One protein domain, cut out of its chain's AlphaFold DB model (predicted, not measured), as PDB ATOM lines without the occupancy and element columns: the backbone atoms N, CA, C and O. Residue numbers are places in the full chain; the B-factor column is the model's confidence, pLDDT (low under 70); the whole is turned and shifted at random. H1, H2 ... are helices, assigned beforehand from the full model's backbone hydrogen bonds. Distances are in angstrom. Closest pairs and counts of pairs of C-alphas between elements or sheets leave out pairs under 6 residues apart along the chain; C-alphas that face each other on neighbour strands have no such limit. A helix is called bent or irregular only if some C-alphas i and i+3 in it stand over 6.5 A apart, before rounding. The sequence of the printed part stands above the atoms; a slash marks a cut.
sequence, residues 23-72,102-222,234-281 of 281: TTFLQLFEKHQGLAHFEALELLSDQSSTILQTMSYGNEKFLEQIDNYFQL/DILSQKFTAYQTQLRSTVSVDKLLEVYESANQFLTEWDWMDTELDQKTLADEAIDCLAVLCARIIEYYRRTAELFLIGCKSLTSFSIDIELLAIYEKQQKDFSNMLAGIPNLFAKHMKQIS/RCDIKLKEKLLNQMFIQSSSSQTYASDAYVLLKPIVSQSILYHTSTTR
ATOM      1  N   THR A  23      99.706 -10.146 -41.800       80.31
ATOM      2  CA  THR A  23      98.583 -10.055 -42.731       80.31
ATOM      3  C   THR A  23      97.662 -11.260 -42.541       80.31
ATOM      4  O   THR A  23      98.120 -12.390 -42.361       80.31
ATOM      5  N   THR A  24      96.347 -11.045 -42.536       90.25
ATOM      6  CA  THR A  24      95.395 -12.150 -42.352       90.25
ATOM      7  C   THR A  24      95.098 -12.846 -43.678       90.25
ATOM      8  O   THR A  24      95.144 -12.225 -44.743       90.25
ATOM      9  N   PHE A  25      94.728 -14.129 -43.618       94.50
ATOM     10  CA  PHE A  25      94.295 -14.895 -44.787       94.50
ATOM     11  C   PHE A  25      93.193 -14.162 -45.537       94.50
ATOM     12  O   PHE A  25      93.286 -14.027 -46.745       94.50
ATOM     13  N   LEU A  26      92.180 -13.644 -44.834       94.31
ATOM     14  CA  LEU A  26      91.025 -13.015 -45.470       94.31
ATOM     15  C   LEU A  26      91.416 -11.785 -46.304       94.31
ATOM     16  O   LEU A  26      90.913 -11.621 -47.412       94.31
ATOM     17  N   GLN A  27      92.349 -10.960 -45.814       94.44
ATOM     18  CA  GLN A  27      92.850  -9.792 -46.549       94.44
ATOM     19  C   GLN A  27      93.581 -10.199 -47.836       94.44
ATOM     20  O   GLN A  27      93.364  -9.606 -48.895       94.44
ATOM     21  N   LEU A  28      94.444 -11.215 -47.759       96.31
ATOM     22  CA  LEU A  28      95.182 -11.719 -48.921       96.31
ATOM     23  C   LEU A  28      94.260 -12.472 -49.883       96.31
ATOM     24  O   LEU A  28      94.355 -12.317 -51.096       96.31
ATOM     25  N   PHE A  29      93.303 -13.221 -49.355       97.00
ATOM     26  CA  PHE A  29      92.305 -13.944 -50.125       97.00
ATOM     27  C   PHE A  29      91.424 -12.984 -50.932       97.00
ATOM     28  O   PHE A  29      91.199 -13.211 -52.121       97.00
ATOM     29  N   GLU A  30      91.003 -11.859 -50.344       96.06
ATOM     30  CA  GLU A  30      90.317 -10.779 -51.063       96.06
ATOM     31  C   GLU A  30      91.215 -10.142 -52.135       96.06
ATOM     32  O   GLU A  30      90.797  -9.999 -53.286       96.06
ATOM     33  N   LYS A  31      92.476  -9.827 -51.796       97.12
ATOM     34  CA  LYS A  31      93.477  -9.290 -52.739       97.12
ATOM     35  C   LYS A  31      93.658 -10.193 -53.966       97.12
ATOM     36  O   LYS A  31      93.811  -9.686 -55.077       97.12
ATOM     37  N   HIS A  32      93.596 -11.511 -53.781       96.75
ATOM     38  CA  HIS A  32      93.700 -12.513 -54.848       96.75
ATOM     39  C   HIS A  32      92.356 -12.881 -55.488       96.75
ATOM     40  O   HIS A  32      92.272 -13.873 -56.209       96.75
ATOM     41  N   GLN A  33      91.314 -12.068 -55.276       97.12
ATOM     42  CA  GLN A  33      89.966 -12.238 -55.839       97.12
ATOM     43  C   GLN A  33      89.245 -13.518 -55.391       97.12
ATOM     44  O   GLN A  33      88.241 -13.904 -55.990       97.12
ATOM     45  N   GLY A  34      89.709 -14.160 -54.319       97.44
ATOM     46  CA  GLY A  34      89.116 -15.379 -53.785       97.44
ATOM     47  C   GLY A  34      87.647 -15.196 -53.402       97.44
ATOM     48  O   GLY A  34      86.801 -15.972 -53.842       97.44
ATOM     49  N   LEU A  35      87.326 -14.108 -52.690       96.69
ATOM     50  CA  LEU A  35      85.939 -13.763 -52.348       96.69
ATOM     51  C   LEU A  35      85.085 -13.501 -53.590       96.69
ATOM     52  O   LEU A  35      83.978 -14.013 -53.683       96.69
ATOM     53  N   ALA A  36      85.608 -12.781 -54.584       98.06
ATOM     54  CA  ALA A  36      84.869 -12.512 -55.816       98.06
ATOM     55  C   ALA A  36      84.556 -13.804 -56.594       98.06
ATOM     56  O   ALA A  36      83.478 -13.943 -57.172       98.06
ATOM     57  N   HIS A  37      85.484 -14.768 -56.613       98.06
ATOM     58  CA  HIS A  37      85.234 -16.080 -57.207       98.06
ATOM     59  C   HIS A  37      84.214 -16.897 -56.411       98.06
ATOM     60  O   HIS A  37      83.359 -17.536 -57.025       98.06
ATOM     61  N   PHE A  38      84.289 -16.846 -55.081       98.19
ATOM     62  CA  PHE A  38      83.361 -17.527 -54.186       98.19
ATOM     63  C   PHE A  38      81.931 -16.986 -54.336       98.19
ATOM     64  O   PHE A  38      81.017 -17.756 -54.606       98.19
ATOM     65  N   GLU A  39      81.749 -15.664 -54.283       98.19
ATOM     66  CA  GLU A  39      80.452 -14.998 -54.479       98.19
ATOM     67  C   GLU A  39      79.861 -15.299 -55.862       98.19
ATOM     68  O   GLU A  39      78.667 -15.565 -56.004       98.19
ATOM     69  N   ALA A  40      80.693 -15.303 -56.909       98.25
ATOM     70  CA  ALA A  40      80.235 -15.673 -58.244       98.25
ATOM     71  C   ALA A  40      79.741 -17.126 -58.297       98.25
ATOM     72  O   ALA A  40      78.736 -17.403 -58.949       98.25
ATOM     73  N   LEU A  41      80.425 -18.052 -57.618       98.12
ATOM     74  CA  LEU A  41      80.007 -19.450 -57.534       98.12
ATOM     75  C   LEU A  41      78.722 -19.615 -56.707       98.12
ATOM     76  O   LEU A  41      77.840 -20.363 -57.123       98.12
ATOM     77  N   GLU A  42      78.575 -18.878 -55.605       98.25
ATOM     78  CA  GLU A  42      77.354 -18.841 -54.789       98.25
ATOM     79  C   GLU A  42      76.145 -18.383 -55.619       98.25
ATOM     80  O   GLU A  42      75.119 -19.061 -55.653       98.25
ATOM     81  N   LEU A  43      76.295 -17.314 -56.408       98.12
ATOM     82  CA  LEU A  43      75.237 -16.843 -57.307       98.12
ATOM     83  C   LEU A  43      74.825 -17.892 -58.349       98.12
ATOM     84  O   LEU A  43      73.636 -18.022 -58.653       98.12
ATOM     85  N   LEU A  44      75.783 -18.630 -58.921       97.00
ATOM     86  CA  LEU A  44      75.481 -19.713 -59.865       97.00
ATOM     87  C   LEU A  44      74.769 -20.878 -59.161       97.00
ATOM     88  O   LEU A  44      73.796 -21.415 -59.692       97.00
ATOM     89  N   SER A  45      75.225 -21.228 -57.959       97.56
ATOM     90  CA  SER A  45      74.646 -22.269 -57.110       97.56
ATOM     91  C   SER A  45      73.185 -21.968 -56.756       97.56
ATOM     92  O   SER A  45      72.311 -22.810 -56.974       97.56
ATOM     93  N   ASP A  46      72.887 -20.743 -56.321       97.62
ATOM     94  CA  ASP A  46      71.537 -20.288 -55.965       97.62
ATOM     95  C   ASP A  46      70.576 -20.307 -57.160       97.62
ATOM     96  O   ASP A  46      69.419 -20.743 -57.059       97.62
ATOM     97  N   GLN A  47      71.063 -19.864 -58.325       94.56
ATOM     98  CA  GLN A  47      70.305 -19.936 -59.573       94.56
ATOM     99  C   GLN A  47      69.966 -21.388 -59.922       94.56
ATOM    100  O   GLN A  47      68.811 -21.694 -60.231       94.56
ATOM    101  N   SER A  48      70.944 -22.289 -59.822       94.12
ATOM    102  CA  SER A  48      70.742 -23.712 -60.083       94.12
ATOM    103  C   SER A  48      69.822 -24.384 -59.072       94.12
ATOM    104  O   SER A  48      68.960 -25.171 -59.461       94.12
ATOM    105  N   SER A  49      69.928 -24.032 -57.793       94.44
ATOM    106  CA  SER A  49      69.058 -24.537 -56.727       94.44
ATOM    107  C   SER A  49      67.591 -24.178 -56.984       94.44
ATOM    108  O   SER A  49      66.707 -25.034 -56.905       94.44
ATOM    109  N   THR A  50      67.325 -22.939 -57.411       93.44
ATOM    110  CA  THR A  50      65.972 -22.487 -57.779       93.44
ATOM    111  C   THR A  50      65.399 -23.299 -58.945       93.44
ATOM    112  O   THR A  50      64.229 -23.683 -58.927       93.44
ATOM    113  N   ILE A  51      66.218 -23.607 -59.957       90.06
ATOM    114  CA  ILE A  51      65.802 -24.440 -61.094       90.06
ATOM    115  C   ILE A  51      65.550 -25.879 -60.637       90.06
ATOM    116  O   ILE A  51      64.521 -26.464 -60.979       90.06
ATOM    117  N   LEU A  52      66.435 -26.442 -59.814       89.94
ATOM    118  CA  LEU A  52      66.308 -27.801 -59.293       89.94
ATOM    119  C   LEU A  52      65.032 -28.032 -58.495       89.94
ATOM    120  O   LEU A  52      64.444 -29.101 -58.617       89.94
ATOM    121  N   GLN A  53      64.556 -27.043 -57.738       88.81
ATOM    122  CA  GLN A  53      63.276 -27.149 -57.028       88.81
ATOM    123  C   GLN A  53      62.105 -27.451 -57.974       88.81
ATOM    124  O   GLN A  53      61.153 -28.116 -57.575       88.81
ATOM    125  N   THR A  54      62.179 -27.004 -59.231       86.75
ATOM    126  CA  THR A  54      61.164 -27.309 -60.252       86.75
ATOM    127  C   THR A  54      61.374 -28.669 -60.925       86.75
ATOM    128  O   THR A  54      60.416 -29.258 -61.418       86.75
ATOM    129  N   MET A  55      62.609 -29.184 -60.930       84.69
ATOM    130  CA  MET A  55      63.000 -30.448 -61.574       84.69
ATOM    131  C   MET A  55      63.043 -31.646 -60.621       84.69
ATOM    132  O   MET A  55      63.179 -32.787 -61.065       84.69
ATOM    133  N   SER A  56      62.958 -31.396 -59.317       83.69
ATOM    134  CA  SER A  56      63.114 -32.406 -58.271       83.69
ATOM    135  C   SER A  56      61.986 -33.433 -58.256       83.69
ATOM    136  O   SER A  56      62.227 -34.578 -57.882       83.69
ATOM    137  N   TYR A  57      60.785 -33.049 -58.704       83.56
ATOM    138  CA  TYR A  57      59.614 -33.919 -58.699       83.56
ATOM    139  C   TYR A  57      59.841 -35.165 -59.565       83.56
ATOM    140  O   TYR A  57      59.978 -35.076 -60.786       83.56
ATOM    141  N   GLY A  58      59.858 -36.336 -58.925       81.12
ATOM    142  CA  GLY A  58      60.115 -37.625 -59.572       81.12
ATOM    143  C   GLY A  58      61.596 -37.977 -59.758       81.12
ATOM    144  O   GLY A  58      61.893 -39.036 -60.315       81.12
ATOM    145  N   ASN A  59      62.518 -37.131 -59.286       85.75
ATOM    146  CA  ASN A  59      63.969 -37.340 -59.327       85.75
ATOM    147  C   ASN A  59      64.605 -37.404 -57.923       85.75
ATOM    148  O   ASN A  59      65.828 -37.371 -57.797       85.75
ATOM    149  N   GLU A  60      63.810 -37.522 -56.858       87.19
ATOM    150  CA  GLU A  60      64.255 -37.363 -55.467       87.19
ATOM    151  C   GLU A  60      65.343 -38.372 -55.083       87.19
ATOM    152  O   GLU A  60      66.386 -37.990 -54.565       87.19
ATOM    153  N   LYS A  61      65.148 -39.655 -55.418       84.38
ATOM    154  CA  LYS A  61      66.148 -40.707 -55.157       84.38
ATOM    155  C   LYS A  61      67.458 -40.483 -55.903       84.38
ATOM    156  O   LYS A  61      68.504 -40.928 -55.454       84.38
ATOM    157  N   PHE A  62      67.387 -39.875 -57.081       83.06
ATOM    158  CA  PHE A  62      68.565 -39.629 -57.897       83.06
ATOM    159  C   PHE A  62      69.349 -38.423 -57.365       83.06
ATOM    160  O   PHE A  62      70.568 -38.483 -57.274       83.06
ATOM    161  N   LEU A  63      68.648 -37.380 -56.911       86.94
ATOM    162  CA  LEU A  63      69.255 -36.264 -56.183       86.94
ATOM    163  C   LEU A  63      69.899 -36.727 -54.867       86.94
ATOM    164  O   LEU A  63      71.031 -36.353 -54.595       86.94
ATOM    165  N   GLU A  64      69.253 -37.621 -54.114       87.06
ATOM    166  CA  GLU A  64      69.828 -38.220 -52.896       87.06
ATOM    167  C   GLU A  64      71.131 -38.995 -53.171       87.06
ATOM    168  O   GLU A  64      72.053 -38.977 -52.359       87.06
ATOM    169  N   GLN A  65      71.261 -39.647 -54.333       85.94
ATOM    170  CA  GLN A  65      72.525 -40.290 -54.710       85.94
ATOM    171  C   GLN A  65      73.633 -39.272 -54.984       85.94
ATOM    172  O   GLN A  65      74.781 -39.524 -54.627       85.94
ATOM    173  N   ILE A  66      73.302 -38.134 -55.600       87.38
ATOM    174  CA  ILE A  66      74.261 -37.053 -55.848       87.38
ATOM    175  C   ILE A  66      74.719 -36.438 -54.522       87.38
ATOM    176  O   ILE A  66      75.907 -36.174 -54.357       87.38
ATOM    177  N   ASP A  67      73.804 -36.274 -53.563       88.00
ATOM    178  CA  ASP A  67      74.091 -35.720 -52.237       88.00
ATOM    179  C   ASP A  67      75.240 -36.442 -51.522       88.00
ATOM    180  O   ASP A  67      76.034 -35.779 -50.858       88.00
ATOM    181  N   ASN A  68      75.378 -37.758 -51.702       87.06
ATOM    182  CA  ASN A  68      76.438 -38.549 -51.070       87.06
ATOM    183  C   ASN A  68      77.855 -38.148 -51.513       87.06
ATOM    184  O   ASN A  68      78.779 -38.285 -50.728       87.06
ATOM    185  N   TYR A  69      78.037 -37.613 -52.725       86.12
ATOM    186  CA  TYR A  69      79.356 -37.189 -53.233       86.12
ATOM    187  C   TYR A  69      79.775 -35.787 -52.775       86.12
ATOM    188  O   TYR A  69      80.899 -35.346 -53.025       86.12
ATOM    189  N   PHE A  70      78.848 -35.056 -52.157       85.94
ATOM    190  CA  PHE A  70      79.075 -33.723 -51.601       85.94
ATOM    191  C   PHE A  70      79.002 -33.720 -50.070       85.94
ATOM    192  O   PHE A  70      79.044 -32.653 -49.461       85.94
ATOM    193  N   GLN A  71      78.885 -34.897 -49.449       80.06
ATOM    194  CA  GLN A  71      79.136 -35.058 -48.024       80.06
ATOM    195  C   GLN A  71      80.645 -34.969 -47.819       80.06
ATOM    196  O   GLN A  71      81.409 -35.690 -48.451       80.06
ATOM    197  N   LEU A  72      81.066 -34.018 -46.995       67.56
ATOM    198  CA  LEU A  72      82.459 -33.866 -46.618       67.56
ATOM    199  C   LEU A  72      82.632 -34.542 -45.266       67.56
ATOM    200  O   LEU A  72      81.960 -34.164 -44.308       67.56
ATOM    201  N   ASP A 102     105.046 -33.983 -59.688       80.38
ATOM    202  CA  ASP A 102     104.883 -34.934 -60.792       80.38
ATOM    203  C   ASP A 102     103.659 -35.832 -60.586       80.38
ATOM    204  O   ASP A 102     102.891 -36.081 -61.517       80.38
ATOM    205  N   ILE A 103     103.448 -36.298 -59.350       85.88
ATOM    206  CA  ILE A 103     102.314 -37.153 -58.988       85.88
ATOM    207  C   ILE A 103     101.021 -36.343 -59.069       85.88
ATOM    208  O   ILE A 103     100.053 -36.806 -59.672       85.88
ATOM    209  N   LEU A 104     101.000 -35.129 -58.507       86.44
ATOM    210  CA  LEU A 104      99.833 -34.247 -58.586       86.44
ATOM    211  C   LEU A 104      99.498 -33.901 -60.039       86.44
ATOM    212  O   LEU A 104      98.358 -34.076 -60.460       86.44
ATOM    213  N   SER A 105     100.485 -33.507 -60.837       88.12
ATOM    214  CA  SER A 105     100.307 -33.172 -62.253       88.12
ATOM    215  C   SER A 105      99.725 -34.345 -63.038       88.12
ATOM    216  O   SER A 105      98.772 -34.169 -63.801       88.12
ATOM    217  N   GLN A 106     100.224 -35.565 -62.809       89.31
ATOM    218  CA  GLN A 106      99.669 -36.778 -63.417       89.31
ATOM    219  C   GLN A 106      98.221 -37.029 -62.984       89.31
ATOM    220  O   GLN A 106      97.370 -37.301 -63.836       89.31
ATOM    221  N   LYS A 107      97.914 -36.907 -61.685       91.06
ATOM    222  CA  LYS A 107      96.547 -37.071 -61.169       91.06
ATOM    223  C   LYS A 107      95.586 -36.054 -61.778       91.06
ATOM    224  O   LYS A 107      94.552 -36.445 -62.310       91.06
ATOM    225  N   PHE A 108      95.934 -34.771 -61.757       89.25
ATOM    226  CA  PHE A 108      95.077 -33.714 -62.287       89.25
ATOM    227  C   PHE A 108      94.902 -33.803 -63.806       89.25
ATOM    228  O   PHE A 108      93.790 -33.604 -64.294       89.25
ATOM    229  N   THR A 109      95.937 -34.214 -64.543       88.69
ATOM    230  CA  THR A 109      95.818 -34.530 -65.977       88.69
ATOM    231  C   THR A 109      94.842 -35.688 -66.206       88.69
ATOM    232  O   THR A 109      93.998 -35.645 -67.110       88.69
ATOM    233  N   ALA A 110      94.910 -36.731 -65.372       89.44
ATOM    234  CA  ALA A 110      93.983 -37.855 -65.437       89.44
ATOM    235  C   ALA A 110      92.545 -37.429 -65.098       89.44
ATOM    236  O   ALA A 110      91.616 -37.882 -65.771       89.44
ATOM    237  N   TYR A 111      92.350 -36.545 -64.113       89.19
ATOM    238  CA  TYR A 111      91.042 -35.971 -63.784       89.19
ATOM    239  C   TYR A 111      90.483 -35.164 -64.948       89.19
ATOM    240  O   TYR A 111      89.375 -35.448 -65.393       89.19
ATOM    241  N   GLN A 112      91.254 -34.233 -65.511       85.31
ATOM    242  CA  GLN A 112      90.835 -33.440 -66.670       85.31
ATOM    243  C   GLN A 112      90.454 -34.321 -67.861       85.31
ATOM    244  O   GLN A 112      89.434 -34.077 -68.500       85.31
ATOM    245  N   THR A 113      91.225 -35.379 -68.124       85.25
ATOM    246  CA  THR A 113      90.946 -36.322 -69.217       85.25
ATOM    247  C   THR A 113      89.633 -37.073 -68.993       85.25
ATOM    248  O   THR A 113      88.804 -37.142 -69.899       85.25
ATOM    249  N   GLN A 114      89.419 -37.615 -67.792       83.44
ATOM    250  CA  GLN A 114      88.205 -38.372 -67.467       83.44
ATOM    251  C   GLN A 114      86.965 -37.473 -67.423       83.44
ATOM    252  O   GLN A 114      85.925 -37.829 -67.973       83.44
ATOM    253  N   LEU A 115      87.100 -36.278 -66.844       80.81
ATOM    254  CA  LEU A 115      86.056 -35.258 -66.807       80.81
ATOM    255  C   LEU A 115      85.843 -34.582 -68.161       80.81
ATOM    256  O   LEU A 115      84.889 -33.828 -68.301       80.81
ATOM    257  N   ARG A 116      86.734 -34.803 -69.141       79.12
ATOM    258  CA  ARG A 116      86.799 -34.080 -70.425       79.12
ATOM    259  C   ARG A 116      86.861 -32.556 -70.249       79.12
ATOM    260  O   ARG A 116      86.452 -31.805 -71.134       79.12
ATOM    261  N   SER A 117      87.332 -32.101 -69.089       80.38
ATOM    262  CA  SER A 117      87.320 -30.699 -68.682       80.38
ATOM    263  C   SER A 117      88.390 -29.915 -69.431       80.38
ATOM    264  O   SER A 117      89.525 -30.363 -69.573       80.38
ATOM    265  N   THR A 118      88.034 -28.714 -69.882       83.69
ATOM    266  CA  THR A 118      88.975 -27.750 -70.471       83.69
ATOM    267  C   THR A 118      89.492 -26.739 -69.447       83.69
ATOM    268  O   THR A 118      90.265 -25.846 -69.798       83.69
ATOM    269  N   VAL A 119      89.084 -26.854 -68.176       84.56
ATOM    270  CA  VAL A 119      89.590 -25.988 -67.105       84.56
ATOM    271  C   VAL A 119      91.013 -26.415 -66.759       84.56
ATOM    272  O   VAL A 119      91.233 -27.480 -66.185       84.56
ATOM    273  N   SER A 120      91.984 -25.574 -67.114       86.50
ATOM    274  CA  SER A 120      93.392 -25.771 -66.750       86.50
ATOM    275  C   SER A 120      93.589 -25.675 -65.231       86.50
ATOM    276  O   SER A 120      93.008 -24.806 -64.575       86.50
ATOM    277  N   VAL A 121      94.439 -26.560 -64.704       88.75
ATOM    278  CA  VAL A 121      94.934 -26.550 -63.319       88.75
ATOM    279  C   VAL A 121      96.384 -26.069 -63.225       88.75
ATOM    280  O   VAL A 121      96.934 -26.010 -62.131       88.75
ATOM    281  N   ASP A 122      97.008 -25.702 -64.346       88.44
ATOM    282  CA  ASP A 122      98.456 -25.466 -64.425       88.44
ATOM    283  C   ASP A 122      98.879 -24.350 -63.469       88.44
ATOM    284  O   ASP A 122      99.750 -24.539 -62.634       88.44
ATOM    285  N   LYS A 123      98.146 -23.229 -63.475       87.25
ATOM    286  CA  LYS A 123      98.392 -22.101 -62.560       87.25
ATOM    287  C   LYS A 123      98.238 -22.465 -61.086       87.25
ATOM    288  O   LYS A 123      98.842 -21.828 -60.232       87.25
ATOM    289  N   LEU A 124      97.372 -23.425 -60.773       90.12
ATOM    290  CA  LEU A 124      97.167 -23.895 -59.406       90.12
ATOM    291  C   LEU A 124      98.353 -24.763 -58.969       90.12
ATOM    292  O   LEU A 124      98.851 -24.599 -57.859       90.12
ATOM    293  N   LEU A 125      98.830 -25.641 -59.857       91.38
ATOM    294  CA  LEU A 125     100.010 -26.471 -59.627       91.38
ATOM    295  C   LEU A 125     101.290 -25.627 -59.531       91.38
ATOM    296  O   LEU A 125     102.076 -25.856 -58.621       91.38
ATOM    297  N   GLU A 126     101.446 -24.607 -60.379       90.06
ATOM    298  CA  GLU A 126     102.551 -23.635 -60.330       90.06
ATOM    299  C   GLU A 126     102.602 -22.894 -58.986       90.06
ATOM    300  O   GLU A 126     103.665 -22.757 -58.387       90.06
ATOM    301  N   VAL A 127     101.451 -22.433 -58.476       89.75
ATOM    302  CA  VAL A 127     101.376 -21.771 -57.162       89.75
ATOM    303  C   VAL A 127     101.768 -22.736 -56.047       89.75
ATOM    304  O   VAL A 127     102.523 -22.361 -55.153       89.75
ATOM    305  N   TYR A 128     101.276 -23.974 -56.093       90.88
ATOM    306  CA  TYR A 128     101.610 -24.980 -55.089       90.88
ATOM    307  C   TYR A 128     103.095 -25.363 -55.116       90.88
ATOM    308  O   TYR A 128     103.725 -25.453 -54.063       90.88
ATOM    309  N   GLU A 129     103.673 -25.543 -56.305       90.44
ATOM    310  CA  GLU A 129     105.107 -25.778 -56.484       90.44
ATOM    311  C   GLU A 129     105.925 -24.609 -55.946       90.44
ATOM    312  O   GLU A 129     106.817 -24.822 -55.130       90.44
ATOM    313  N   SER A 130     105.584 -23.378 -56.337       88.44
ATOM    314  CA  SER A 130     106.278 -22.175 -55.882       88.44
ATOM    315  C   SER A 130     106.228 -22.038 -54.361       88.44
ATOM    316  O   SER A 130     107.233 -21.685 -53.750       88.44
ATOM    317  N   ALA A 131     105.085 -22.340 -53.740       87.25
ATOM    318  CA  ALA A 131     104.940 -22.312 -52.290       87.25
ATOM    319  C   ALA A 131     105.790 -23.396 -51.611       87.25
ATOM    320  O   ALA A 131     106.491 -23.120 -50.638       87.25
ATOM    321  N   ASN A 132     105.777 -24.622 -52.142       86.75
ATOM    322  CA  ASN A 132     106.606 -25.712 -51.632       86.75
ATOM    323  C   ASN A 132     108.095 -25.397 -51.769       86.75
ATOM    324  O   ASN A 132     108.848 -25.639 -50.828       86.75
ATOM    325  N   GLN A 133     108.514 -24.863 -52.916       87.50
ATOM    326  CA  GLN A 133     109.894 -24.485 -53.181       87.50
ATOM    327  C   GLN A 133     110.333 -23.379 -52.226       87.50
ATOM    328  O   GLN A 133     111.321 -23.553 -51.518       87.50
ATOM    329  N   PHE A 134     109.558 -22.296 -52.137       86.62
ATOM    330  CA  PHE A 134     109.835 -21.186 -51.233       86.62
ATOM    331  C   PHE A 134     109.978 -21.657 -49.786       86.62
ATOM    332  O   PHE A 134     110.978 -21.359 -49.139       86.62
ATOM    333  N   LEU A 135     109.009 -22.435 -49.291       84.06
ATOM    334  CA  LEU A 135     109.054 -22.934 -47.924       84.06
ATOM    335  C   LEU A 135     110.244 -23.874 -47.733       84.06
ATOM    336  O   LEU A 135     110.918 -23.763 -46.725       84.06
ATOM    337  N   THR A 136     110.541 -24.769 -48.681       81.62
ATOM    338  CA  THR A 136     111.637 -25.756 -48.571       81.62
ATOM    339  C   THR A 136     113.030 -25.133 -48.637       81.62
ATOM    340  O   THR A 136     113.921 -25.598 -47.931       81.62
ATOM    341  N   GLU A 137     113.222 -24.108 -49.465       82.94
ATOM    342  CA  GLU A 137     114.514 -23.444 -49.694       82.94
ATOM    343  C   GLU A 137     114.797 -22.301 -48.701       82.94
ATOM    344  O   GLU A 137     115.862 -21.682 -48.755       82.94
ATOM    345  N   TRP A 138     113.866 -22.003 -47.791       78.75
ATOM    346  CA  TRP A 138     114.033 -20.938 -46.807       78.75
ATOM    347  C   TRP A 138     115.073 -21.306 -45.734       78.75
ATOM    348  O   TRP A 138     114.773 -22.021 -44.781       78.75
ATOM    349  N   ASP A 139     116.299 -20.792 -45.880       70.81
ATOM    350  CA  ASP A 139     117.463 -21.191 -45.059       70.81
ATOM    351  C   ASP A 139     117.927 -20.126 -44.038       70.81
ATOM    352  O   ASP A 139     118.756 -20.395 -43.174       70.81
ATOM    353  N   TRP A 140     117.400 -18.897 -44.091       65.25
ATOM    354  CA  TRP A 140     117.839 -17.794 -43.221       65.25
ATOM    355  C   TRP A 140     116.703 -17.330 -42.298       65.25
ATOM    356  O   TRP A 140     115.715 -16.738 -42.729       65.25
ATOM    357  N   MET A 141     116.824 -17.625 -40.998       65.31
ATOM    358  CA  MET A 141     115.826 -17.288 -39.965       65.31
ATOM    359  C   MET A 141     116.485 -16.691 -38.721       65.31
ATOM    360  O   MET A 141     116.223 -17.110 -37.589       65.31
ATOM    361  N   ASP A 142     117.354 -15.709 -38.938       66.38
ATOM    362  CA  ASP A 142     118.212 -15.165 -37.887       66.38
ATOM    363  C   ASP A 142     117.505 -14.103 -37.036       66.38
ATOM    364  O   ASP A 142     117.953 -13.765 -35.936       66.38
ATOM    365  N   THR A 143     116.372 -13.578 -37.511       73.94
ATOM    366  CA  THR A 143     115.641 -12.507 -36.834       73.94
ATOM    367  C   THR A 143     114.145 -12.799 -36.671       73.94
ATOM    368  O   THR A 143     113.531 -13.567 -37.408       73.94
ATOM    369  N   GLU A 144     113.514 -12.130 -35.697       75.25
ATOM    370  CA  GLU A 144     112.046 -12.101 -35.559       75.25
ATOM    371  C   GLU A 144     111.362 -11.569 -36.833       75.25
ATOM    372  O   GLU A 144     110.240 -11.971 -37.148       75.25
ATOM    373  N   LEU A 145     112.026 -10.670 -37.567       79.81
ATOM    374  CA  LEU A 145     111.513 -10.136 -38.824       79.81
ATOM    375  C   LEU A 145     111.458 -11.223 -39.903       79.81
ATOM    376  O   LEU A 145     110.457 -11.314 -40.609       79.81
ATOM    377  N   ASP A 146     112.470 -12.086 -39.976       81.75
ATOM    378  CA  ASP A 146     112.514 -13.195 -40.938       81.75
ATOM    379  C   ASP A 146     111.411 -14.218 -40.634       81.75
ATOM    380  O   ASP A 146     110.748 -14.708 -41.542       81.75
ATOM    381  N   GLN A 147     111.130 -14.471 -39.350       81.62
ATOM    382  CA  GLN A 147     110.033 -15.353 -38.920       81.62
ATOM    383  C   GLN A 147     108.653 -14.820 -39.279       81.62
ATOM    384  O   GLN A 147     107.790 -15.576 -39.724       81.62
ATOM    385  N   LYS A 148     108.441 -13.515 -39.096       85.25
ATOM    386  CA  LYS A 148     107.202 -12.861 -39.522       85.25
ATOM    387  C   LYS A 148     107.067 -12.861 -41.039       85.25
ATOM    388  O   LYS A 148     105.990 -13.165 -41.524       85.25
ATOM    389  N   THR A 149     108.160 -12.615 -41.760       87.69
ATOM    390  CA  THR A 149     108.184 -12.636 -43.229       87.69
ATOM    391  C   THR A 149     107.840 -14.023 -43.768       87.69
ATOM    392  O   THR A 149     106.987 -14.139 -44.640       87.69
ATOM    393  N   LEU A 150     108.426 -15.084 -43.200       87.75
ATOM    394  CA  LEU A 150     108.076 -16.460 -43.555       87.75
ATOM    395  C   LEU A 150     106.593 -16.751 -43.292       87.75
ATOM    396  O   LEU A 150     105.938 -17.388 -44.112       87.75
ATOM    397  N   ALA A 151     106.062 -16.301 -42.151       89.75
ATOM    398  CA  ALA A 151     104.656 -16.499 -41.815       89.75
ATOM    399  C   ALA A 151     103.720 -15.736 -42.767       89.75
ATOM    400  O   ALA A 151     102.749 -16.319 -43.241       89.75
ATOM    401  N   ASP A 152     104.016 -14.470 -43.073       90.94
ATOM    402  CA  ASP A 152     103.254 -13.664 -44.033       90.94
ATOM    403  C   ASP A 152     103.245 -14.324 -45.422       90.94
ATOM    404  O   ASP A 152     102.180 -14.474 -46.018       90.94
ATOM    405  N   GLU A 153     104.397 -14.795 -45.909       91.38
ATOM    406  CA  GLU A 153     104.488 -15.452 -47.219       91.38
ATOM    407  C   GLU A 153     103.776 -16.815 -47.237       91.38
ATOM    408  O   GLU A 153     103.097 -17.152 -48.206       91.38
ATOM    409  N   ALA A 154     103.856 -17.590 -46.149       92.31
ATOM    410  CA  ALA A 154     103.118 -18.849 -46.025       92.31
ATOM    411  C   ALA A 154     101.595 -18.622 -46.062       92.31
ATOM    412  O   ALA A 154     100.869 -19.388 -46.704       92.31
ATOM    413  N   ILE A 155     101.107 -17.564 -45.402       94.38
ATOM    414  CA  ILE A 155      99.689 -17.179 -45.431       94.38
ATOM    415  C   ILE A 155      99.300 -16.662 -46.825       94.38
ATOM    416  O   ILE A 155      98.207 -16.986 -47.294       94.38
ATOM    417  N   ASP A 156     100.173 -15.923 -47.520       94.69
ATOM    418  CA  ASP A 156      99.916 -15.483 -48.900       94.69
ATOM    419  C   ASP A 156      99.811 -16.673 -49.856       94.69
ATOM    420  O   ASP A 156      98.826 -16.786 -50.584       94.69
ATOM    421  N   CYS A 157     100.745 -17.624 -49.783       93.94
ATOM    422  CA  CYS A 157     100.705 -18.862 -50.564       93.94
ATOM    423  C   CYS A 157      99.385 -19.618 -50.364       93.94
ATOM    424  O   CYS A 157      98.754 -20.053 -51.330       93.94
ATOM    425  N   LEU A 158      98.938 -19.735 -49.111       94.88
ATOM    426  CA  LEU A 158      97.668 -20.360 -48.759       94.88
ATOM    427  C   LEU A 158      96.468 -19.610 -49.366       94.88
ATOM    428  O   LEU A 158      95.560 -20.232 -49.921       94.88
ATOM    429  N   ALA A 159      96.471 -18.277 -49.289       96.56
ATOM    430  CA  ALA A 159      95.422 -17.429 -49.847       96.56
ATOM    431  C   ALA A 159      95.349 -17.516 -51.378       96.56
ATOM    432  O   ALA A 159      94.255 -17.681 -51.926       96.56
ATOM    433  N   VAL A 160      96.493 -17.467 -52.071       96.38
ATOM    434  CA  VAL A 160      96.562 -17.634 -53.533       96.38
ATOM    435  C   VAL A 160      96.057 -19.018 -53.927       96.38
ATOM    436  O   VAL A 160      95.225 -19.130 -54.828       96.38
ATOM    437  N   LEU A 161      96.527 -20.071 -53.255       96.00
ATOM    438  CA  LEU A 161      96.140 -21.445 -53.563       96.00
ATOM    439  C   LEU A 161      94.630 -21.654 -53.391       96.00
ATOM    440  O   LEU A 161      93.972 -22.151 -54.305       96.00
ATOM    441  N   CYS A 162      94.063 -21.198 -52.270       97.50
ATOM    442  CA  CYS A 162      92.624 -21.258 -52.016       97.50
ATOM    443  C   CYS A 162      91.827 -20.485 -53.083       97.50
ATOM    444  O   CYS A 162      90.874 -21.016 -53.657       97.50
ATOM    445  N   ALA A 163      92.254 -19.265 -53.435       97.62
ATOM    446  CA  ALA A 163      91.601 -18.472 -54.477       97.62
ATOM    447  C   ALA A 163      91.608 -19.185 -55.840       97.62
ATOM    448  O   ALA A 163      90.601 -19.163 -56.551       97.62
ATOM    449  N   ARG A 164      92.704 -19.872 -56.194       96.69
ATOM    450  CA  ARG A 164      92.803 -20.660 -57.435       96.69
ATOM    451  C   ARG A 164      91.924 -21.907 -57.428       96.69
ATOM    452  O   ARG A 164      91.344 -22.221 -58.467       96.69
ATOM    453  N   ILE A 165      91.788 -22.591 -56.291       96.75
ATOM    454  CA  ILE A 165      90.864 -23.729 -56.141       96.75
ATOM    455  C   ILE A 165      89.423 -23.266 -56.391       96.75
ATOM    456  O   ILE A 165      88.691 -23.859 -57.184       96.75
ATOM    457  N   ILE A 166      89.027 -22.146 -55.790       97.75
ATOM    458  CA  ILE A 166      87.668 -21.610 -55.932       97.75
ATOM    459  C   ILE A 166      87.433 -21.069 -57.345       97.75
ATOM    460  O   ILE A 166      86.366 -21.279 -57.923       97.75
ATOM    461  N   GLU A 167      88.435 -20.436 -57.961       96.88
ATOM    462  CA  GLU A 167      88.388 -20.057 -59.375       96.88
ATOM    463  C   GLU A 167      88.167 -21.277 -60.281       96.88
ATOM    464  O   GLU A 167      87.366 -21.206 -61.221       96.88
ATOM    465  N   TYR A 168      88.857 -22.389 -60.006       95.06
ATOM    466  CA  TYR A 168      88.699 -23.645 -60.734       95.06
ATOM    467  C   TYR A 168      87.265 -24.175 -60.614       95.06
ATOM    468  O   TYR A 168      86.645 -24.491 -61.635       95.06
ATOM    469  N   TYR A 169      86.693 -24.196 -59.408       95.62
ATOM    470  CA  TYR A 169      85.302 -24.603 -59.207       95.62
ATOM    471  C   TYR A 169      84.312 -23.681 -59.902       95.62
ATOM    472  O   TYR A 169      83.470 -24.155 -60.661       95.62
ATOM    473  N   ARG A 170      84.476 -22.364 -59.784       96.12
ATOM    474  CA  ARG A 170      83.659 -21.391 -60.518       96.12
ATOM    475  C   ARG A 170      83.707 -21.619 -62.034       96.12
ATOM    476  O   ARG A 170      82.668 -21.614 -62.686       96.12
ATOM    477  N   ARG A 171      84.886 -21.852 -62.620       93.62
ATOM    478  CA  ARG A 171      85.008 -22.154 -64.062       93.62
ATOM    479  C   ARG A 171      84.351 -23.479 -64.435       93.62
ATOM    480  O   ARG A 171      83.719 -23.577 -65.484       93.62
ATOM    481  N   THR A 172      84.488 -24.485 -63.580       90.94
ATOM    482  CA  THR A 172      83.857 -25.795 -63.769       90.94
ATOM    483  C   THR A 172      82.328 -25.662 -63.756       90.94
ATOM    484  O   THR A 172      81.659 -26.176 -64.652       90.94
ATOM    485  N   ALA A 173      81.778 -24.888 -62.818       92.88
ATOM    486  CA  ALA A 173      80.361 -24.538 -62.767       92.88
ATOM    487  C   ALA A 173      79.865 -23.874 -64.060       92.88
ATOM    488  O   ALA A 173      78.839 -24.265 -64.615       92.88
ATOM    489  N   GLU A 174      80.607 -22.888 -64.571       91.56
ATOM    490  CA  GLU A 174      80.266 -22.213 -65.827       91.56
ATOM    491  C   GLU A 174      80.223 -23.189 -67.006       91.56
ATOM    492  O   GLU A 174      79.282 -23.144 -67.804       91.56
ATOM    493  N   LEU A 175      81.196 -24.103 -67.100       87.75
ATOM    494  CA  LEU A 175      81.207 -25.131 -68.141       87.75
ATOM    495  C   LEU A 175      79.989 -26.050 -68.056       87.75
ATOM    496  O   LEU A 175      79.382 -26.324 -69.091       87.75
ATOM    497  N   PHE A 176      79.585 -26.474 -66.856       85.94
ATOM    498  CA  PHE A 176      78.379 -27.285 -66.683       85.94
ATOM    499  C   PHE A 176      77.126 -26.576 -67.180       85.94
ATOM    500  O   PHE A 176      76.344 -27.138 -67.952       85.94
ATOM    501  N   LEU A 177      76.962 -25.307 -66.820       86.56
ATOM    502  CA  LEU A 177      75.803 -24.520 -67.232       86.56
ATOM    503  C   LEU A 177      75.791 -24.227 -68.738       86.56
ATOM    504  O   LEU A 177      74.718 -24.160 -69.343       86.56
ATOM    505  N   ILE A 178      76.956 -24.066 -69.371       82.62
ATOM    506  CA  ILE A 178      77.061 -23.966 -70.836       82.62
ATOM    507  C   ILE A 178      76.733 -25.316 -71.491       82.62
ATOM    508  O   ILE A 178      76.013 -25.349 -72.494       82.62
ATOM    509  N   GLY A 179      77.204 -26.426 -70.916       70.88
ATOM    510  CA  GLY A 179      76.871 -27.791 -71.336       70.88
ATOM    511  C   GLY A 179      75.361 -28.022 -71.374       70.88
ATOM    512  O   GLY A 179      74.827 -28.378 -72.427       70.88
ATOM    513  N   CYS A 180      74.663 -27.653 -70.293       61.22
ATOM    514  CA  CYS A 180      73.197 -27.688 -70.203       61.22
ATOM    515  C   CYS A 180      72.514 -26.945 -71.361       61.22
ATOM    516  O   CYS A 180      71.517 -27.408 -71.911       61.22
ATOM    517  N   LYS A 181      73.034 -25.764 -71.723       58.22
ATOM    518  CA  LYS A 181      72.439 -24.885 -72.745       58.22
ATOM    519  C   LYS A 181      72.752 -25.325 -74.173       58.22
ATOM    520  O   LYS A 181      71.979 -25.023 -75.077       58.22
ATOM    521  N   SER A 182      73.891 -25.981 -74.390       54.22
ATOM    522  CA  SER A 182      74.390 -26.302 -75.732       54.22
ATOM    523  C   SER A 182      73.972 -27.680 -76.254       54.22
ATOM    524  O   SER A 182      74.205 -27.947 -77.431       54.22
ATOM    525  N   LEU A 183      73.363 -28.545 -75.423       49.59
ATOM    526  CA  LEU A 183      73.011 -29.940 -75.769       49.59
ATOM    527  C   LEU A 183      74.201 -30.749 -76.333       49.59
ATOM    528  O   LEU A 183      74.016 -31.740 -77.039       49.59
ATOM    529  N   THR A 184      75.435 -30.320 -76.057       43.53
ATOM    530  CA  THR A 184      76.642 -31.031 -76.490       43.53
ATOM    531  C   THR A 184      76.923 -32.208 -75.551       43.53
ATOM    532  O   THR A 184      76.481 -32.218 -74.406       43.53
ATOM    533  N   SER A 185      77.609 -33.237 -76.062       44.81
ATOM    534  CA  SER A 185      77.762 -34.599 -75.511       44.81
ATOM    535  C   SER A 185      78.561 -34.721 -74.204       44.81
ATOM    536  O   SER A 185      79.250 -35.721 -73.977       44.81
ATOM    537  N   PHE A 186      78.527 -33.703 -73.357       49.28
ATOM    538  CA  PHE A 186      79.012 -33.763 -71.992       49.28
ATOM    539  C   PHE A 186      77.950 -34.466 -71.136       49.28
ATOM    540  O   PHE A 186      77.298 -33.860 -70.296       49.28
ATOM    541  N   SER A 187      77.714 -35.756 -71.400       53.69
ATOM    542  CA  SER A 187      76.904 -36.576 -70.502       53.69
ATOM    543  C   SER A 187      77.664 -36.679 -69.187       53.69
ATOM    544  O   SER A 187      78.667 -37.386 -69.084       53.69
ATOM    545  N   ILE A 188      77.243 -35.888 -68.210       62.53
ATOM    546  CA  ILE A 188      77.758 -36.027 -66.859       62.53
ATOM    547  C   ILE A 188      76.959 -37.145 -66.250       62.53
ATOM    548  O   ILE A 188      75.770 -36.998 -65.978       62.53
ATOM    549  N   ASP A 189      77.624 -38.276 -66.107       69.81
ATOM    550  CA  ASP A 189      77.087 -39.393 -65.367       69.81
ATOM    551  C   ASP A 189      77.468 -39.234 -63.903       69.81
ATOM    552  O   ASP A 189      78.490 -38.632 -63.558       69.81
ATOM    553  N   ILE A 190      76.639 -39.806 -63.038       75.88
ATOM    554  CA  ILE A 190      76.860 -39.808 -61.593       75.88
ATOM    555  C   ILE A 190      78.252 -40.357 -61.224       75.88
ATOM    556  O   ILE A 190      78.859 -39.919 -60.255       75.88
ATOM    557  N   GLU A 191      78.811 -41.240 -62.058       76.94
ATOM    558  CA  GLU A 191      80.158 -41.800 -61.913       76.94
ATOM    559  C   GLU A 191      81.274 -40.741 -61.977       76.94
ATOM    560  O   GLU A 191      82.323 -40.918 -61.358       76.94
ATOM    561  N   LEU A 192      81.056 -39.615 -62.670       80.50
ATOM    562  CA  LEU A 192      82.029 -38.519 -62.725       80.50
ATOM    563  C   LEU A 192      82.110 -37.742 -61.404       80.50
ATOM    564  O   LEU A 192      83.126 -37.095 -61.149       80.50
ATOM    565  N   LEU A 193      81.092 -37.828 -60.538       86.06
ATOM    566  CA  LEU A 193      81.118 -37.192 -59.217       86.06
ATOM    567  C   LEU A 193      82.213 -37.773 -58.323       86.06
ATOM    568  O   LEU A 193      82.894 -37.021 -57.636       86.06
ATOM    569  N   ALA A 194      82.474 -39.079 -58.426       87.38
ATOM    570  CA  ALA A 194      83.565 -39.730 -57.703       87.38
ATOM    571  C   ALA A 194      84.950 -39.170 -58.086       87.38
ATOM    572  O   ALA A 194      85.913 -39.289 -57.330       87.38
ATOM    573  N   ILE A 195      85.089 -38.590 -59.285       87.94
ATOM    574  CA  ILE A 195      86.330 -37.931 -59.709       87.94
ATOM    575  C   ILE A 195      86.433 -36.544 -59.070       87.94
ATOM    576  O   ILE A 195      87.509 -36.185 -58.598       87.94
ATOM    577  N   TYR A 196      85.332 -35.791 -59.019       88.12
ATOM    578  CA  TYR A 196      85.286 -34.489 -58.350       88.12
ATOM    579  C   TYR A 196      85.536 -34.592 -56.844       88.12
ATOM    580  O   TYR A 196      86.287 -33.785 -56.305       88.12
ATOM    581  N   GLU A 197      84.994 -35.619 -56.196       89.00
ATOM    582  CA  GLU A 197      85.241 -35.930 -54.786       89.00
ATOM    583  C   GLU A 197      86.734 -36.199 -54.527       89.00
ATOM    584  O   GLU A 197      87.360 -35.562 -53.678       89.00
ATOM    585  N   LYS A 198      87.361 -37.066 -55.338       89.75
ATOM    586  CA  LYS A 198      88.814 -37.316 -55.266       89.75
ATOM    587  C   LYS A 198      89.630 -36.049 -55.510       89.75
ATOM    588  O   LYS A 198      90.635 -35.829 -54.840       89.75
ATOM    589  N   GLN A 199      89.200 -35.224 -56.461       89.81
ATOM    590  CA  GLN A 199      89.854 -33.961 -56.773       89.81
ATOM    591  C   GLN A 199      89.775 -32.971 -55.600       89.81
ATOM    592  O   GLN A 199      90.783 -32.346 -55.279       89.81
ATOM    593  N   GLN A 200      88.620 -32.859 -54.934       91.44
ATOM    594  CA  GLN A 200      88.452 -32.048 -53.724       91.44
ATOM    595  C   GLN A 200      89.356 -32.533 -52.590       91.44
ATOM    596  O   GLN A 200      90.002 -31.719 -51.927       91.44
ATOM    597  N   LYS A 201      89.469 -33.852 -52.396       89.50
ATOM    598  CA  LYS A 201      90.403 -34.417 -51.415       89.50
ATOM    599  C   LYS A 201      91.849 -34.020 -51.720       89.50
ATOM    600  O   LYS A 201      92.564 -33.566 -50.831       89.50
ATOM    601  N   ASP A 202      92.273 -34.112 -52.980       90.50
ATOM    602  CA  ASP A 202      93.622 -33.694 -53.377       90.50
ATOM    603  C   ASP A 202      93.842 -32.176 -53.211       90.50
ATOM    604  O   ASP A 202      94.889 -31.783 -52.700       90.50
ATOM    605  N   PHE A 203      92.869 -31.314 -53.533       92.44
ATOM    606  CA  PHE A 203      92.970 -29.874 -53.242       92.44
ATOM    607  C   PHE A 203      93.088 -29.577 -51.745       92.44
ATOM    608  O   PHE A 203      93.876 -28.720 -51.337       92.44
ATOM    609  N   SER A 204      92.351 -30.312 -50.921       90.50
ATOM    610  CA  SER A 204      92.391 -30.153 -49.469       90.50
ATOM    611  C   SER A 204      93.743 -30.587 -48.898       90.50
ATOM    612  O   SER A 204      94.323 -29.886 -48.068       90.50
ATOM    613  N   ASN A 205      94.316 -31.676 -49.419       88.81
ATOM    614  CA  ASN A 205      95.679 -32.102 -49.095       88.81
ATOM    615  C   ASN A 205      96.723 -31.049 -49.496       88.81
ATOM    616  O   ASN A 205      97.675 -30.806 -48.754       88.81
ATOM    617  N   MET A 206      96.544 -30.386 -50.643       90.81
ATOM    618  CA  MET A 206      97.430 -29.297 -51.068       90.81
ATOM    619  C   MET A 206      97.369 -28.113 -50.095       90.81
ATOM    620  O   MET A 206      98.415 -27.636 -49.655       90.81
ATOM    621  N   LEU A 207      96.167 -27.684 -49.691       92.00
ATOM    622  CA  LEU A 207      95.989 -26.626 -48.690       92.00
ATOM    623  C   LEU A 207      96.598 -27.002 -47.329       92.00
ATOM    624  O   LEU A 207      97.236 -26.159 -46.702       92.00
ATOM    625  N   ALA A 208      96.473 -28.262 -46.897       89.69
ATOM    626  CA  ALA A 208      97.074 -28.763 -45.656       89.69
ATOM    627  C   ALA A 208      98.607 -28.908 -45.741       89.69
ATOM    628  O   ALA A 208      99.300 -28.847 -44.725       89.69
ATOM    629  N   GLY A 209      99.168 -29.061 -46.944       87.81
ATOM    630  CA  GLY A 209     100.614 -29.154 -47.156       87.81
ATOM    631  C   GLY A 209     101.373 -27.892 -46.733       87.81
ATOM    632  O   GLY A 209     102.433 -27.994 -46.115       87.81
ATOM    633  N   ILE A 210     100.805 -26.711 -46.994       90.25
ATOM    634  CA  ILE A 210     101.421 -25.409 -46.684       90.25
ATOM    635  C   ILE A 210     101.689 -25.212 -45.176       90.25
ATOM    636  O   ILE A 210     102.849 -24.999 -44.808       90.25
ATOM    637  N   PRO A 211     100.698 -25.310 -44.262       90.00
ATOM    638  CA  PRO A 211     100.948 -25.178 -42.826       90.00
ATOM    639  C   PRO A 211     101.841 -26.299 -42.279       90.00
ATOM    640  O   PRO A 211     102.630 -26.049 -41.369       90.00
ATOM    641  N   ASN A 212     101.777 -27.511 -42.842       87.56
ATOM    642  CA  ASN A 212     102.636 -28.624 -42.432       87.56
ATOM    643  C   ASN A 212     104.113 -28.347 -42.757       87.56
ATOM    644  O   ASN A 212     104.984 -28.573 -41.911       87.56
ATOM    645  N   LEU A 213     104.400 -27.808 -43.946       85.88
ATOM    646  CA  LEU A 213     105.739 -27.360 -44.334       85.88
ATOM    647  C   LEU A 213     106.228 -26.212 -43.458       85.88
ATOM    648  O   LEU A 213     107.322 -26.293 -42.899       85.88
ATOM    649  N   PHE A 214     105.400 -25.183 -43.278       88.81
ATOM    650  CA  PHE A 214     105.708 -24.068 -42.387       88.81
ATOM    651  C   PHE A 214     106.060 -24.563 -40.976       88.81
ATOM    652  O   PHE A 214     107.075 -24.176 -40.395       88.81
ATOM    653  N   ALA A 215     105.264 -25.485 -40.431       87.44
ATOM    654  CA  ALA A 215     105.488 -26.012 -39.096       87.44
ATOM    655  C   ALA A 215     106.745 -26.891 -38.995       87.44
ATOM    656  O   ALA A 215     107.439 -26.846 -37.975       87.44
ATOM    657  N   LYS A 216     107.071 -27.659 -40.043       84.12
ATOM    658  CA  LYS A 216     108.330 -28.416 -40.143       84.12
ATOM    659  C   LYS A 216     109.539 -27.480 -40.059       84.12
ATOM    660  O   LYS A 216     110.439 -27.739 -39.259       84.12
ATOM    661  N   HIS A 217     109.521 -26.371 -40.794       80.25
ATOM    662  CA  HIS A 217     110.585 -25.363 -40.752       80.25
ATOM    663  C   HIS A 217     110.688 -24.685 -39.393       80.25
ATOM    664  O   HIS A 217     111.749 -24.690 -38.769       80.25
ATOM    665  N   MET A 218     109.561 -24.244 -38.833       80.19
ATOM    666  CA  MET A 218     109.530 -23.658 -37.489       80.19
ATOM    667  C   MET A 218     110.039 -24.623 -36.398       80.19
ATOM    668  O   MET A 218     110.575 -24.185 -35.372       80.19
ATOM    669  N   LYS A 219     109.909 -25.946 -36.584       77.31
ATOM    670  CA  LYS A 219     110.497 -26.973 -35.701       77.31
ATOM    671  C   LYS A 219     112.016 -27.093 -35.843       77.31
ATOM    672  O   LYS A 219     112.687 -27.244 -34.824       77.31
ATOM    673  N   GLN A 220     112.570 -26.997 -37.048       70.75
ATOM    674  CA  GLN A 220     114.018 -27.102 -37.266       70.75
ATOM    675  C   GLN A 220     114.791 -25.961 -36.586       70.75
ATOM    676  O   GLN A 220     115.846 -26.205 -36.001       70.75
ATOM    677  N   ILE A 221     114.205 -24.761 -36.510       64.50
ATOM    678  CA  ILE A 221     114.787 -23.591 -35.827       64.50
ATOM    679  C   ILE A 221     115.099 -23.865 -34.342       64.50
ATOM    680  O   ILE A 221     116.091 -23.368 -33.813       64.50
ATOM    681  N   SER A 222     114.298 -24.683 -33.644       54.50
ATOM    682  CA  SER A 222     114.553 -24.990 -32.222       54.50
ATOM    683  C   SER A 222     115.774 -25.886 -31.977       54.50
ATOM    684  O   SER A 222     116.270 -25.910 -30.853       54.50
ATOM    685  N   ARG A 234     117.864 -15.977 -30.222       53.47
ATOM    686  CA  ARG A 234     116.735 -16.397 -29.390       53.47
ATOM    687  C   ARG A 234     115.473 -16.306 -30.236       53.47
ATOM    688  O   ARG A 234     114.802 -15.280 -30.239       53.47
ATOM    689  N   CYS A 235     115.138 -17.393 -30.918       57.44
ATOM    690  CA  CYS A 235     113.763 -17.633 -31.326       57.44
ATOM    691  C   CYS A 235     112.902 -17.623 -30.045       57.44
ATOM    692  O   CYS A 235     113.053 -18.498 -29.188       57.44
ATOM    693  N   ASP A 236     112.090 -16.579 -29.843       69.69
ATOM    694  CA  ASP A 236     111.176 -16.521 -28.701       69.69
ATOM    695  C   ASP A 236     110.145 -17.639 -28.879       69.69
ATOM    696  O   ASP A 236     109.337 -17.613 -29.807       69.69
ATOM    697  N   ILE A 237     110.182 -18.631 -27.989       74.50
ATOM    698  CA  ILE A 237     109.266 -19.779 -27.993       74.50
ATOM    699  C   ILE A 237     107.812 -19.298 -28.088       74.50
ATOM    700  O   ILE A 237     107.026 -19.872 -28.838       74.50
ATOM    701  N   LYS A 238     107.474 -18.183 -27.423       79.62
ATOM    702  CA  LYS A 238     106.126 -17.604 -27.465       79.62
ATOM    703  C   LYS A 238     105.764 -17.044 -28.836       79.62
ATOM    704  O   LYS A 238     104.610 -17.145 -29.247       79.62
ATOM    705  N   LEU A 239     106.721 -16.435 -29.537       82.00
ATOM    706  CA  LEU A 239     106.506 -15.948 -30.898       82.00
ATOM    707  C   LEU A 239     106.287 -17.126 -31.846       82.00
ATOM    708  O   LEU A 239     105.332 -17.110 -32.615       82.00
ATOM    709  N   LYS A 240     107.118 -18.166 -31.748       82.06
ATOM    710  CA  LYS A 240     106.973 -19.385 -32.548       82.06
ATOM    711  C   LYS A 240     105.604 -20.039 -32.356       82.06
ATOM    712  O   LYS A 240     104.924 -20.305 -33.342       82.06
ATOM    713  N   GLU A 241     105.193 -20.276 -31.111       84.50
ATOM    714  CA  GLU A 241     103.872 -20.839 -30.792       84.50
ATOM    715  C   GLU A 241     102.748 -19.963 -31.351       84.50
ATOM    716  O   GLU A 241     101.820 -20.465 -31.979       84.50
ATOM    717  N   LYS A 242     102.865 -18.637 -31.203       87.69
ATOM    718  CA  LYS A 242     101.896 -17.695 -31.768       87.69
ATOM    719  C   LYS A 242     101.794 -17.813 -33.293       87.69
ATOM    720  O   LYS A 242     100.680 -17.856 -33.807       87.69
ATOM    721  N   LEU A 243     102.921 -17.854 -34.003       89.19
ATOM    722  CA  LEU A 243     102.960 -17.943 -35.467       89.19
ATOM    723  C   LEU A 243     102.413 -19.282 -35.974       89.19
ATOM    724  O   LEU A 243     101.639 -19.300 -36.926       89.19
ATOM    725  N   LEU A 244     102.753 -20.390 -35.308       88.94
ATOM    726  CA  LEU A 244     102.185 -21.708 -35.600       88.94
ATOM    727  C   LEU A 244     100.665 -21.702 -35.429       88.94
ATOM    728  O   LEU A 244      99.946 -22.055 -36.360       88.94
ATOM    729  N   ASN A 245     100.173 -21.241 -34.277       88.81
ATOM    730  CA  ASN A 245      98.737 -21.176 -34.000       88.81
ATOM    731  C   ASN A 245      98.014 -20.312 -35.033       88.81
ATOM    732  O   ASN A 245      96.969 -20.704 -35.547       88.81
ATOM    733  N   GLN A 246      98.589 -19.155 -35.371       89.94
ATOM    734  CA  GLN A 246      98.037 -18.282 -36.396       89.94
ATOM    735  C   GLN A 246      97.957 -18.994 -37.746       89.94
ATOM    736  O   GLN A 246      96.894 -18.974 -38.362       89.94
ATOM    737  N   MET A 247      99.031 -19.658 -38.180       91.94
ATOM    738  CA  MET A 247      99.062 -20.381 -39.450       91.94
ATOM    739  C   MET A 247      97.994 -21.482 -39.514       91.94
ATOM    740  O   MET A 247      97.294 -21.594 -40.517       91.94
ATOM    741  N   PHE A 248      97.799 -22.252 -38.439       90.50
ATOM    742  CA  PHE A 248      96.759 -23.286 -38.400       90.50
ATOM    743  C   PHE A 248      95.337 -22.711 -38.411       90.50
ATOM    744  O   PHE A 248      94.473 -23.254 -39.095       90.50
ATOM    745  N   ILE A 249      95.090 -21.579 -37.740       90.69
ATOM    746  CA  ILE A 249      93.795 -20.877 -37.811       90.69
ATOM    747  C   ILE A 249      93.519 -20.389 -39.242       90.69
ATOM    748  O   ILE A 249      92.419 -20.579 -39.770       90.69
ATOM    749  N   GLN A 250      94.520 -19.786 -39.894       92.69
ATOM    750  CA  GLN A 250      94.399 -19.349 -41.287       92.69
ATOM    751  C   GLN A 250      94.175 -20.548 -42.228       92.69
ATOM    752  O   GLN A 250      93.316 -20.491 -43.106       92.69
ATOM    753  N   SER A 251      94.879 -21.664 -42.001       91.25
ATOM    754  CA  SER A 251      94.683 -22.911 -42.745       91.25
ATOM    755  C   SER A 251      93.273 -23.457 -42.597       91.25
ATOM    756  O   SER A 251      92.665 -23.793 -43.609       91.25
ATOM    757  N   SER A 252      92.744 -23.538 -41.377       90.00
ATOM    758  CA  SER A 252      91.375 -24.001 -41.141       90.00
ATOM    759  C   SER A 252      90.373 -23.141 -41.912       90.00
ATOM    760  O   SER A 252      89.533 -23.683 -42.624       90.00
ATOM    761  N   SER A 253      90.552 -21.815 -41.895       91.56
ATOM    762  CA  SER A 253      89.719 -20.894 -42.677       91.56
ATOM    763  C   SER A 253      89.775 -21.209 -44.179       91.56
ATOM    764  O   SER A 253      88.740 -21.301 -44.830       91.56
ATOM    765  N   SER A 254      90.974 -21.421 -44.735       94.44
ATOM    766  CA  SER A 254      91.140 -21.745 -46.160       94.44
ATOM    767  C   SER A 254      90.500 -23.078 -46.567       94.44
ATOM    768  O   SER A 254      89.952 -23.176 -47.666       94.44
ATOM    769  N   GLN A 255      90.536 -24.079 -45.678       92.25
ATOM    770  CA  GLN A 255      89.905 -25.380 -45.903       92.25
ATOM    771  C   GLN A 255      88.389 -25.232 -45.942       92.25
ATOM    772  O   GLN A 255      87.769 -25.725 -46.877       92.25
ATOM    773  N   THR A 256      87.804 -24.486 -44.995       92.94
ATOM    774  CA  THR A 256      86.367 -24.181 -44.988       92.94
ATOM    775  C   THR A 256      85.938 -23.506 -46.288       92.94
ATOM    776  O   THR A 256      85.004 -23.975 -46.923       92.94
ATOM    777  N   TYR A 257      86.656 -22.483 -46.764       95.94
ATOM    778  CA  TYR A 257      86.309 -21.831 -48.033       95.94
ATOM    779  C   TYR A 257      86.371 -22.778 -49.242       95.94
ATOM    780  O   TYR A 257      85.508 -22.710 -50.119       95.94
ATOM    781  N   ALA A 258      87.376 -23.657 -49.314       94.81
ATOM    782  CA  ALA A 258      87.488 -24.628 -50.403       94.81
ATOM    783  C   ALA A 258      86.380 -25.695 -50.341       94.81
ATOM    784  O   ALA A 258      85.769 -26.014 -51.361       94.81
ATOM    785  N   SER A 259      86.099 -26.198 -49.138       93.44
ATOM    786  CA  SER A 259      85.016 -27.131 -48.824       93.44
ATOM    787  C   SER A 259      83.643 -26.552 -49.184       93.44
ATOM    788  O   SER A 259      82.894 -27.176 -49.938       93.44
ATOM    789  N   ASP A 260      83.345 -25.331 -48.743       95.38
ATOM    790  CA  ASP A 260      82.092 -24.645 -49.053       95.38
ATOM    791  C   ASP A 260      81.948 -24.424 -50.564       95.38
ATOM    792  O   ASP A 260      80.892 -24.685 -51.140       95.38
ATOM    793  N   ALA A 261      83.023 -24.015 -51.247       96.88
ATOM    794  CA  ALA A 261      83.013 -23.845 -52.697       96.88
ATOM    795  C   ALA A 261      82.743 -25.161 -53.441       96.88
ATOM    796  O   ALA A 261      82.004 -25.171 -54.427       96.88
ATOM    797  N   TYR A 262      83.293 -26.278 -52.966       95.69
ATOM    798  CA  TYR A 262      82.975 -27.593 -53.511       95.69
ATOM    799  C   TYR A 262      81.489 -27.936 -53.323       95.69
ATOM    800  O   TYR A 262      80.828 -28.347 -54.275       95.69
ATOM    801  N   VAL A 263      80.923 -27.689 -52.138       94.94
ATOM    802  CA  VAL A 263      79.488 -27.904 -51.874       94.94
ATOM    803  C   VAL A 263      78.611 -27.018 -52.766       94.94
ATOM    804  O   VAL A 263      77.573 -27.475 -53.246       94.94
ATOM    805  N   LEU A 264      79.034 -25.791 -53.082       96.44
ATOM    806  CA  LEU A 264      78.317 -24.905 -54.008       96.44
ATOM    807  C   LEU A 264      78.256 -25.439 -55.452       96.44
ATOM    808  O   LEU A 264      77.386 -25.024 -56.220       96.44
ATOM    809  N   LEU A 265      79.104 -26.395 -55.846       93.56
ATOM    810  CA  LEU A 265      78.959 -27.066 -57.144       93.56
ATOM    811  C   LEU A 265      77.759 -28.007 -57.202       93.56
ATOM    812  O   LEU A 265      77.216 -28.227 -58.287       93.56
ATOM    813  N   LYS A 266      77.325 -28.549 -56.064       93.31
ATOM    814  CA  LYS A 266      76.274 -29.565 -55.977       93.31
ATOM    815  C   LYS A 266      75.016 -29.217 -56.782       93.31
ATOM    816  O   LYS A 266      74.664 -29.999 -57.667       93.31
ATOM    817  N   PRO A 267      74.321 -28.084 -56.550       93.38
ATOM    818  CA  PRO A 267      73.102 -27.786 -57.298       93.38
ATOM    819  C   PRO A 267      73.363 -27.593 -58.798       93.38
ATOM    820  O   PRO A 267      72.518 -27.931 -59.623       93.38
ATOM    821  N   ILE A 268      74.541 -27.102 -59.170       93.00
ATOM    822  CA  ILE A 268      74.915 -26.859 -60.565       93.00
ATOM    823  C   ILE A 268      75.098 -28.188 -61.302       93.00
ATOM    824  O   ILE A 268      74.545 -28.393 -62.386       93.00
ATOM    825  N   VAL A 269      75.826 -29.122 -60.689       89.25
ATOM    826  CA  VAL A 269      76.049 -30.454 -61.257       89.25
ATOM    827  C   VAL A 269      74.752 -31.253 -61.286       89.25
ATOM    828  O   VAL A 269      74.404 -31.801 -62.330       89.25
ATOM    829  N   SER A 270      73.987 -31.252 -60.192       89.88
ATOM    830  CA  SER A 270      72.673 -31.897 -60.125       89.88
ATOM    831  C   SER A 270      71.737 -31.411 -61.224       89.88
ATOM    832  O   SER A 270      71.112 -32.223 -61.906       89.88
ATOM    833  N   GLN A 271      71.679 -30.095 -61.454       89.44
ATOM    834  CA  GLN A 271      70.910 -29.532 -62.560       89.44
ATOM    835  C   GLN A 271      71.403 -30.100 -63.894       89.44
ATOM    836  O   GLN A 271      70.596 -30.561 -64.701       89.44
ATOM    837  N   SER A 272      72.716 -30.092 -64.124       86.69
ATOM    838  CA  SER A 272      73.304 -30.553 -65.382       86.69
ATOM    839  C   SER A 272      72.993 -32.014 -65.685       86.69
ATOM    840  O   SER A 272      72.590 -32.336 -66.805       86.69
ATOM    841  N   ILE A 273      73.117 -32.895 -64.695       84.38
ATOM    842  CA  ILE A 273      72.816 -34.320 -64.859       84.38
ATOM    843  C   ILE A 273      71.319 -34.519 -65.160       84.38
ATOM    844  O   ILE A 273      70.961 -35.265 -66.077       84.38
ATOM    845  N   LEU A 274      70.425 -33.817 -64.449       84.94
ATOM    846  CA  LEU A 274      68.978 -33.913 -64.688       84.94
ATOM    847  C   LEU A 274      68.561 -33.413 -66.077       84.94
ATOM    848  O   LEU A 274      67.724 -34.042 -66.729       84.94
ATOM    849  N   TYR A 275      69.162 -32.327 -66.569       82.94
ATOM    850  CA  TYR A 275      68.921 -31.857 -67.934       82.94
ATOM    851  C   TYR A 275      69.301 -32.923 -68.969       82.94
ATOM    852  O   TYR A 275      68.486 -33.244 -69.834       82.94
ATOM    853  N   HIS A 276      70.491 -33.522 -68.855       73.25
ATOM    854  CA  HIS A 276      70.965 -34.521 -69.818       73.25
ATOM    855  C   HIS A 276      70.151 -35.820 -69.796       73.25
ATOM    856  O   HIS A 276      69.796 -36.338 -70.862       73.25
ATOM    857  N   THR A 277      69.804 -36.314 -68.606       71.50
ATOM    858  CA  THR A 277      68.969 -37.517 -68.427       71.50
ATOM    859  C   THR A 277      67.533 -37.323 -68.916       71.50
ATOM    860  O   THR A 277      66.930 -38.265 -69.430       71.50
ATOM    861  N   SER A 278      66.994 -36.103 -68.830       67.06
ATOM    862  CA  SER A 278      65.657 -35.779 -69.349       67.06
ATOM    863  C   SER A 278      65.621 -35.696 -70.877       67.06
ATOM    864  O   SER A 278      64.607 -36.032 -71.474       67.06
ATOM    865  N   THR A 279      66.713 -35.272 -71.525       58.84
ATOM    866  CA  THR A 279      66.805 -35.204 -73.000       58.84
ATOM    867  C   THR A 279      67.145 -36.523 -73.692       58.84
ATOM    868  O   THR A 279      66.957 -36.627 -74.901       58.84
ATOM    869  N   THR A 280      67.680 -37.514 -72.972       53.97
ATOM    870  CA  THR A 280      68.023 -38.834 -73.539       53.97
ATOM    871  C   THR A 280      66.907 -39.880 -73.411       53.97
ATOM    872  O   THR A 280      67.032 -40.948 -74.012       53.97
ATOM    873  N   ARG A 281      65.828 -39.592 -72.671       43.78
ATOM    874  CA  ARG A 281      64.598 -40.407 -72.618       43.78
ATOM    875  C   ARG A 281      63.594 -39.982 -73.684       43.78
ATOM    876  O   ARG A 281      62.923 -40.894 -74.213       43.78
TER     877      ARG A 281
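This is residues 23 to 72, 102 to 222 and 234 to 281 of the 281 residues of the protein "Hypothetical protein" of Rotaria sp. Silwood2 (UniProt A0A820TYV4). Three long helices, H6, H7 and H8a, the first arm of the bent helix H8, run side by side as a triangle and make the core of a rod. H2 packs on H6 and H8 toward one end, H5 on H6 and H7 toward the other, H3 and H4 pack on H7, and short H1 crosses H6. The printed part has 219 residues with eight named helices, H1 to H8 along the chain, and no named strand; the class is all helix. H2, H3, H5, H6, H7, H8a and H8b form a bundle, mostly aligned. The whole is compact, with a radius of gyration of the C-alphas of 19.9 A, and spans 71 by 32 by 27 A.

H1, residues 25 to 31, touches residues 155 to 163 of H6, residues 144 to 182, at a steep tilt of 60 degrees; the closest C-alphas, of Phe 29 and Ala 159, are 4.7 A apart. H2, residues 34 to 55, touches H6 through residues 34 to 44 of H2 and 159 to 173 of H6, at a shallow tilt of 30 degrees, closest at C-alphas 34 and 163, 4.0 A. H3, residues 60 to 70, touches residues 190 to 197 of H7, residues 190 to 221, closest at C-alphas 69 and 197, 6.2 A. H4, residues 102 to 115, touches residues 192 to 199 of H7, closest at C-alphas 111 and 195, 6.5 A. H5, residues 122 to 137, and residues 150 to 165 of H6 touch in a helical hairpin at 14 degrees, closest at C-alphas 131 and 157, 5.7 A. H6 and H7 form another at 7 degrees, through residues 151 to 165 and 203 to 214, closest at C-alphas 158 and 207, 6.5 A. H8, residues 237 to 280, was assigned as one helix by its hydrogen bonds but is bent: C-alphas 264 and 267 are 6.8 A apart, and its arms H8a, residues 237 to 264, and H8b, residues 267 to 280, stand at 25 degrees. H8a touches H6, the same way at 3 degrees, closest at C-alphas 254 and 162, 6.1 A. H8a touches H7, opposite ways at 9 degrees, closest at C-alphas 247 and 211, 6.2 A. H8b touches H2 at a steep tilt of 42 degrees, closest at C-alphas 267 and 49, 5.2 A. Every O i to N i+4 pair is within hydrogen-bond range in H1, H4, H5, H6, H8a and H8b; the counts are 17 of 18 in H2, 4 of 7 in H3 and 24 of 28 in H7.

H1 begins at C-alpha 25 (94.295, -14.895, -44.787). H2 is 31.1 A long, H6 56.9 A, H7 48.6 A and H8a 40.8 A. H6 begins at C-alpha 144 (112.046, -12.101, -35.559), and H8b ends at C-alpha 280 (68.023, -38.834, -73.539).

The two C-alphas farthest apart, of Arg 234 and Arg 281, are 71.9 A apart. Residues 73 to 101 and 223 to 233 are not printed; the gaps are 26.5 A from C-alpha 72 to 102 and 9.3 A from C-alpha 222 to 234. Of the links printed whole, none is long. The mean pLDDT of the printed part is 85.7; 23 residues are under 70, among them 180 to 189 and 278 to 281.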